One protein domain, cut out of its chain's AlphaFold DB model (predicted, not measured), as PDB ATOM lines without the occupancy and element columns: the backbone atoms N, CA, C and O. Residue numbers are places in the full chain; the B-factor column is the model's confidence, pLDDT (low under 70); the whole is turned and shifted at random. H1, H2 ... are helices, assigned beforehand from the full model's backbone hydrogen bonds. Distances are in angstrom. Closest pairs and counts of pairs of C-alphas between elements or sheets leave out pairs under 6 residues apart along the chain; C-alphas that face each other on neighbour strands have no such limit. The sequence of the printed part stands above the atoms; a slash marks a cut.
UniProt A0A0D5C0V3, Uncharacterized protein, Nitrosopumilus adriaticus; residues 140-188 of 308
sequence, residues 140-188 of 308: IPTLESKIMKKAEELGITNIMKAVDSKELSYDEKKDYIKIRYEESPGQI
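What this domain is: This is residues 140 to 188 of the 308 residues of an uncharacterized protein of Nitrosopumilus adriaticus (UniProt A0A0D5C0V3). Two helices, H2 and H3, fold back on each other side by side as a helical hairpin, and H1 crosses this pair at a large angle, packing on H3 and coming close to H2. Beyond H3 the last residues form a tail, and residues 182 to 188, of which 182 belongs to H3, stick out from the helices. The printed part has 49 residues with three named helices, in the order H1, H2, H3, and no named strand; its class is all helix. The whole is compact, with a radius of gyration of the C-alphas of 10.5 A, and the C-alphas span 29 by 29 by 18 A along their three main axes.

How they stand to each other: H1, residues 143 to 153, touches H3, residues 170 to 182, with 8 pairs of C-alphas within 8 A. Their closest C-alphas are those of Ile 147 and Tyr 176, 6.2 A apart, and their lines are about perpendicular, at 82 degrees. H1 is close to but not clearly touching H2, residues 159 to 164; the closest C-alphas, those of Ala 151 and Ala 162, are 7.4 A apart. The lines of H1 and H2 are only just about perpendicular, at 71 degrees. H2 and H3 touch, with the C-alphas of Ile 159 and Ile 177 the closest, at 5.8 A. They form a helical hairpin, running opposite ways at a shallow tilt of 13 degrees. In H1, H2 and H3 every O i to N i+4 pair of the backbone is within hydrogen-bond range.

Where its parts are: H1 runs from Leu 143, with its C-alpha at (-53.329, -2.790, -35.776), to Glu 153, and is 15.6 A long from first to last C-alpha. H2 runs from Ile 159, with its C-alpha at (-44.833, 3.469, -49.590), to Asp 164, over 8.8 A. H3, the longest helix with 13 residues, runs from Tyr 170 to Glu 182, over 18.8 A, and its last C-alpha is at (-39.941, -3.796, -40.763).

The domain as a whole: The two C-alphas farthest apart are those of Ile 140 and Ile 188, the first and last printed residues, at 32.7 A. The printed part has no cut. The links from H1 to H2 and from H2 to H3 are both tight, with 5 residues in each. Residues 182 to 188 stand free. The mean pLDDT of the printed part is 76.9, and the model's confidence is low, under 70, at residues 140 to 141, residue 160, residue 163, residue 181 and residues 184 to 188.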
ATOM      1  N   ILE A 140     -57.287 -11.022 -32.486       49.66
ATOM      2  CA  ILE A 140     -57.738  -9.640 -32.600       49.66
ATOM      3  C   ILE A 140     -56.862  -9.091 -33.710       49.66
ATOM      4  O   ILE A 140     -55.639  -9.161 -33.546       49.66
ATOM      5  N   PRO A 141     -57.439  -8.652 -34.846       58.12
ATOM      6  CA  PRO A 141     -56.627  -8.228 -35.963       58.12
ATOM      7  C   PRO A 141     -55.693  -7.162 -35.412       58.12
ATOM      8  O   PRO A 141     -56.171  -6.153 -34.871       58.12
ATOM      9  N   THR A 142     -54.391  -7.454 -35.429       79.81
ATOM     10  CA  THR A 142     -53.385  -6.516 -34.954       79.81
ATOM     11  C   THR A 142     -53.587  -5.214 -35.717       79.81
ATOM     12  O   THR A 142     -54.104  -5.204 -36.838       79.81
ATOM     13  N   LEU A 143     -53.248  -4.085 -35.096       77.44
ATOM     14  CA  LEU A 143     -53.329  -2.790 -35.776       77.44
ATOM     15  C   LEU A 143     -52.632  -2.861 -37.149       77.44
ATOM     16  O   LEU A 143     -53.175  -2.396 -38.149       77.44
ATOM     17  N   GLU A 144     -51.519  -3.594 -37.198       79.62
ATOM     18  CA  GLU A 144     -50.768  -3.925 -38.404       79.62
ATOM     19  C   GLU A 144     -51.611  -4.654 -39.459       79.62
ATOM     20  O   GLU A 144     -51.674  -4.214 -40.607       79.62
ATOM     21  N   SER A 145     -52.333  -5.718 -39.088       82.19
ATOM     22  CA  SER A 145     -53.137  -6.477 -40.051       82.19
ATOM     23  C   SER A 145     -54.329  -5.682 -40.587       82.19
ATOM     24  O   SER A 145     -54.707  -5.855 -41.747       82.19
ATOM     25  N   LYS A 146     -54.893  -4.762 -39.794       90.62
ATOM     26  CA  LYS A 146     -55.971  -3.867 -40.251       90.62
ATOM     27  C   LYS A 146     -55.475  -2.866 -41.289       90.62
ATOM     28  O   LYS A 146     -56.133  -2.677 -42.311       90.62
ATOM     29  N   ILE A 147     -54.329  -2.239 -41.029       90.19
ATOM     30  CA  ILE A 147     -53.764  -1.196 -41.894       90.19
ATOM     31  C   ILE A 147     -53.264  -1.801 -43.204       90.19
ATOM     32  O   ILE A 147     -53.562  -1.274 -44.274       90.19
ATOM     33  N   MET A 148     -52.597  -2.954 -43.138       88.62
ATOM     34  CA  MET A 148     -52.140  -3.669 -44.329       88.62
ATOM     35  C   MET A 148     -53.305  -4.133 -45.203       88.62
ATOM     36  O   MET A 148     -53.277  -3.921 -46.414       88.62
ATOM     37  N   LYS A 149     -54.373  -4.670 -44.597       92.75
ATOM     38  CA  LYS A 149     -55.583  -5.062 -45.330       92.75
ATOM     39  C   LYS A 149     -56.262  -3.867 -46.002       92.75
ATOM     40  O   LYS A 149     -56.632  -3.948 -47.168       92.75
ATOM     41  N   LYS A 150     -56.392  -2.738 -45.296       93.75
ATOM     42  CA  LYS A 150     -56.966  -1.509 -45.862       93.75
ATOM     43  C   LYS A 150     -56.125  -0.987 -47.033       93.75
ATOM     44  O   LYS A 150     -56.674  -0.610 -48.062       93.75
ATOM     45  N   ALA A 151     -54.801  -0.982 -46.899       90.25
ATOM     46  CA  ALA A 151     -53.903  -0.576 -47.977       90.25
ATOM     47  C   ALA A 151     -54.010  -1.504 -49.200       90.25
ATOM     48  O   ALA A 151     -54.032  -1.021 -50.332       90.25
ATOM     49  N   GLU A 152     -54.142  -2.816 -48.989       92.75
ATOM     50  CA  GLU A 152     -54.372  -3.793 -50.058       92.75
ATOM     51  C   GLU A 152     -55.704  -3.549 -50.786       92.75
ATOM     52  O   GLU A 152     -55.723  -3.474 -52.015       92.75
ATOM     53  N   GLU A 153     -56.795  -3.327 -50.046       95.44
ATOM     54  CA  GLU A 153     -58.118  -2.991 -50.597       95.44
ATOM     55  C   GLU A 153     -58.103  -1.687 -51.418       95.44
ATOM     56  O   GLU A 153     -58.841  -1.555 -52.394       95.44
ATOM     57  N   LEU A 154     -57.225  -0.742 -51.063       93.88
ATOM     58  CA  LEU A 154     -57.008   0.519 -51.780       93.88
ATOM     59  C   LEU A 154     -56.009   0.408 -52.950       93.88
ATOM     60  O   LEU A 154     -55.759   1.397 -53.640       93.88
ATOM     61  N   GLY A 155     -55.405  -0.761 -53.190       91.69
ATOM     62  CA  GLY A 155     -54.379  -0.937 -54.226       91.69
ATOM     63  C   GLY A 155     -53.053  -0.219 -53.922       91.69
ATOM     64  O   GLY A 155     -52.261   0.074 -54.830       91.69
ATOM     65  N   ILE A 156     -52.799   0.072 -52.646       90.31
ATOM     66  CA  ILE A 156     -51.581   0.706 -52.144       90.31
ATOM     67  C   ILE A 156     -50.516  -0.378 -51.969       90.31
ATOM     68  O   ILE A 156     -50.414  -1.061 -50.951       90.31
ATOM     69  N   THR A 157     -49.719  -0.558 -53.020       85.69
ATOM     70  CA  THR A 157     -48.715  -1.627 -53.093       85.69
ATOM     71  C   THR A 157     -47.334  -1.216 -52.587       85.69
ATOM     72  O   THR A 157     -46.516  -2.089 -52.311       85.69
ATOM     73  N   ASN A 158     -47.060   0.086 -52.460       81.25
ATOM     74  CA  ASN A 158     -45.776   0.626 -52.018       81.25
ATOM     75  C   ASN A 158     -45.956   1.884 -51.147       81.25
ATOM     76  O   ASN A 158     -47.043   2.462 -51.086       81.25
ATOM     77  N   ILE A 159     -44.870   2.305 -50.492       71.19
ATOM     78  CA  ILE A 159     -44.833   3.469 -49.590       71.19
ATOM     79  C   ILE A 159     -45.296   4.755 -50.289       71.19
ATOM     80  O   ILE A 159     -46.071   5.516 -49.718       71.19
ATOM     81  N   MET A 160     -44.891   4.976 -51.541       66.00
ATOM     82  CA  MET A 160     -45.212   6.210 -52.271       66.00
ATOM     83  C   MET A 160     -46.714   6.359 -52.518       66.00
ATOM     84  O   MET A 160     -47.291   7.419 -52.283       66.00
ATOM     85  N   LYS A 161     -47.381   5.264 -52.887       74.56
ATOM     86  CA  LYS A 161     -48.842   5.236 -53.016       74.56
ATOM     87  C   LYS A 161     -49.553   5.486 -51.684       74.56
ATOM     88  O   LYS A 161     -50.630   6.069 -51.686       74.56
ATOM     89  N   ALA A 162     -48.968   5.069 -50.560       74.56
ATOM     90  CA  ALA A 162     -49.541   5.322 -49.240       74.56
ATOM     91  C   ALA A 162     -49.458   6.809 -48.873       74.56
ATOM     92  O   ALA A 162     -50.440   7.388 -48.413       74.56
ATOM     93  N   VAL A 163     -48.311   7.446 -49.137       68.75
ATOM     94  CA  VAL A 163     -48.101   8.883 -48.900       68.75
ATOM     95  C   VAL A 163     -49.091   9.722 -49.710       68.75
ATOM     96  O   VAL A 163     -49.739  10.614 -49.153       68.75
ATOM     97  N   ASP A 164     -49.264   9.393 -50.991       75.75
ATOM     98  CA  ASP A 164     -50.143  10.127 -51.908       75.75
ATOM     99  C   ASP A 164     -51.638   9.783 -51.751       75.75
ATOM    100  O   ASP A 164     -52.491  10.518 -52.257       75.75
ATOM    101  N   SER A 165     -51.981   8.714 -51.020       81.94
ATOM    102  CA  SER A 165     -53.375   8.318 -50.773       81.94
ATOM    103  C   SER A 165     -54.136   9.405 -50.012       81.94
ATOM    104  O   SER A 165     -53.656   9.955 -49.022       81.94
ATOM    105  N   LYS A 166     -55.358   9.711 -50.450       87.50
ATOM    106  CA  LYS A 166     -56.283  10.593 -49.715       87.50
ATOM    107  C   LYS A 166     -57.186   9.808 -48.759       87.50
ATOM    108  O   LYS A 166     -57.868  10.399 -47.931       87.50
ATOM    109  N   GLU A 167     -57.200   8.490 -48.910       91.94
ATOM    110  CA  GLU A 167     -58.079   7.534 -48.245       91.94
ATOM    111  C   GLU A 167     -57.486   6.995 -46.932       91.94
ATOM    112  O   GLU A 167     -58.228   6.534 -46.058       91.94
ATOM    113  N   LEU A 168     -56.159   7.065 -46.779       79.31
ATOM    114  CA  LEU A 168     -55.464   6.814 -45.517       79.31
ATOM    115  C   LEU A 168     -55.359   8.102 -44.689       79.31
ATOM    116  O   LEU A 168     -54.962   9.154 -45.201       79.31
ATOM    117  N   SER A 169     -55.675   8.011 -43.397       83.81
ATOM    118  CA  SER A 169     -55.399   9.083 -42.440       83.81
ATOM    119  C   SER A 169     -53.890   9.263 -42.237       83.81
ATOM    120  O   SER A 169     -53.088   8.412 -42.621       83.81
ATOM    121  N   TYR A 170     -53.484  10.369 -41.613       75.06
ATOM    122  CA  TYR A 170     -52.074  10.615 -41.298       75.06
ATOM    123  C   TYR A 170     -51.452   9.472 -40.472       75.06
ATOM    124  O   TYR A 170     -50.390   8.963 -40.833       75.06
ATOM    125  N   ASP A 171     -52.143   9.021 -39.423       75.31
ATOM    126  CA  ASP A 171     -51.655   7.946 -38.552       75.31
ATOM    127  C   ASP A 171     -51.590   6.602 -39.291       75.31
ATOM    128  O   ASP A 171     -50.596   5.885 -39.190       75.31
ATOM    129  N   GLU A 172     -52.587   6.293 -40.128       81.75
ATOM    130  CA  GLU A 172     -52.590   5.065 -40.936       81.75
ATOM    131  C   GLU A 172     -51.442   5.041 -41.955       81.75
ATOM    132  O   GLU A 172     -50.855   3.987 -42.198       81.75
ATOM    133  N   LYS A 173     -51.091   6.196 -42.539       80.25
ATOM    134  CA  LYS A 173     -49.921   6.316 -43.422       80.25
ATOM    135  C   LYS A 173     -48.633   6.038 -42.664       80.25
ATOM    136  O   LYS A 173     -47.799   5.276 -43.146       80.25
ATOM    137  N   LYS A 174     -48.474   6.646 -41.488       73.00
ATOM    138  CA  LYS A 174     -47.291   6.474 -40.641       73.00
ATOM    139  C   LYS A 174     -47.089   5.005 -40.261       73.00
ATOM    140  O   LYS A 174     -45.990   4.476 -40.426       73.00
ATOM    141  N   ASP A 175     -48.153   4.344 -39.823       77.06
ATOM    142  CA  ASP A 175     -48.122   2.939 -39.429       77.06
ATOM    143  C   ASP A 175     -47.869   2.006 -40.626       77.06
ATOM    144  O   ASP A 175     -47.030   1.113 -40.532       77.06
ATOM    145  N   TYR A 176     -48.507   2.242 -41.782       79.94
ATOM    146  CA  TYR A 176     -48.252   1.459 -43.002       79.94
ATOM    147  C   TYR A 176     -46.781   1.524 -43.431       79.94
ATOM    148  O   TYR A 176     -46.174   0.505 -43.764       79.94
ATOM    149  N   ILE A 177     -46.200   2.729 -43.416       74.38
ATOM    150  CA  ILE A 177     -44.794   2.945 -43.769       74.38
ATOM    151  C   ILE A 177     -43.898   2.153 -42.820       74.38
ATOM    152  O   ILE A 177     -43.015   1.431 -43.281       74.38
ATOM    153  N   LYS A 178     -44.157   2.236 -41.512       74.12
ATOM    154  CA  LYS A 178     -43.401   1.502 -40.495       74.12
ATOM    155  C   LYS A 178     -43.424  -0.012 -40.751       74.12
ATOM    156  O   LYS A 178     -42.358  -0.618 -40.835       74.12
ATOM    157  N   ILE A 179     -44.609  -0.591 -40.959       77.88
ATOM    158  CA  ILE A 179     -44.788  -2.036 -41.195       77.88
ATOM    159  C   ILE A 179     -44.005  -2.494 -42.431       77.88
ATOM    160  O   ILE A 179     -43.256  -3.465 -42.374       77.88
ATOM    161  N   ARG A 180     -44.120  -1.769 -43.551       76.94
ATOM    162  CA  ARG A 180     -43.437  -2.126 -44.806       76.94
ATOM    163  C   ARG A 180     -41.915  -2.130 -44.702       76.94
ATOM    164  O   ARG A 180     -41.264  -2.931 -45.373       76.94
ATOM    165  N   TYR A 181     -41.357  -1.239 -43.887       65.19
ATOM    166  CA  TYR A 181     -39.921  -1.210 -43.625       65.19
ATOM    167  C   TYR A 181     -39.479  -2.367 -42.723       65.19
ATOM    168  O   TYR A 181     -38.478  -3.015 -43.026       65.19
ATOM    169  N   GLU A 182     -40.231  -2.667 -41.661       71.25
ATOM    170  CA  GLU A 182     -39.941  -3.796 -40.763       71.25
ATOM    171  C   GLU A 182     -40.017  -5.156 -41.492       71.25
ATOM    172  O   GLU A 182     -39.232  -6.058 -41.201       71.25
ATOM    173  N   GLU A 183     -40.884  -5.285 -42.507       75.19
ATOM    174  CA  GLU A 183     -40.993  -6.470 -43.376       75.19
ATOM    175  C   GLU A 183     -39.804  -6.670 -44.341       75.19
ATOM    176  O   GLU A 183     -39.667  -7.755 -44.911       75.19
ATOM    177  N   SER A 184     -38.938  -5.664 -44.538       61.75
ATOM    178  CA  SER A 184     -37.832  -5.698 -45.515       61.75
ATOM    179  C   SER A 184     -36.439  -5.663 -44.854       61.75
ATOM    180  O   SER A 184     -35.672  -4.717 -45.069       61.75
ATOM    181  N   PRO A 185     -36.052  -6.690 -44.068       47.22
ATOM    182  CA  PRO A 185     -34.744  -6.751 -43.424       47.22
ATOM    183  C   PRO A 185     -33.644  -6.894 -44.486       47.22
ATOM    184  O   PRO A 185     -33.455  -7.955 -45.077       47.22
ATOM    185  N   GLY A 186     -32.925  -5.803 -44.754       49.94
ATOM    186  CA  GLY A 186     -31.846  -5.754 -45.749       49.94
ATOM    187  C   GLY A 186     -31.890  -4.543 -46.680       49.94
ATOM    188  O   GLY A 186     -30.954  -4.345 -47.452       49.94
ATOM    189  N   GLN A 187     -32.934  -3.711 -46.610       45.06
ATOM    190  CA  GLN A 187     -32.932  -2.436 -47.319       45.06
ATOM    191  C   GLN A 187     -31.963  -1.452 -46.654       45.06
ATOM    192  O   GLN A 187     -32.043  -1.173 -45.459       45.06
ATOM    193  N   ILE A 188     -31.026  -0.943 -47.457       45.31
ATOM    194  CA  ILE A 188     -30.121   0.142 -47.078       45.31
ATOM    195  C   ILE A 188     -30.986   1.354 -46.695       45.31
ATOM    196  O   ILE A 188     -31.927   1.657 -47.434       45.31
TER     197      ILE A 188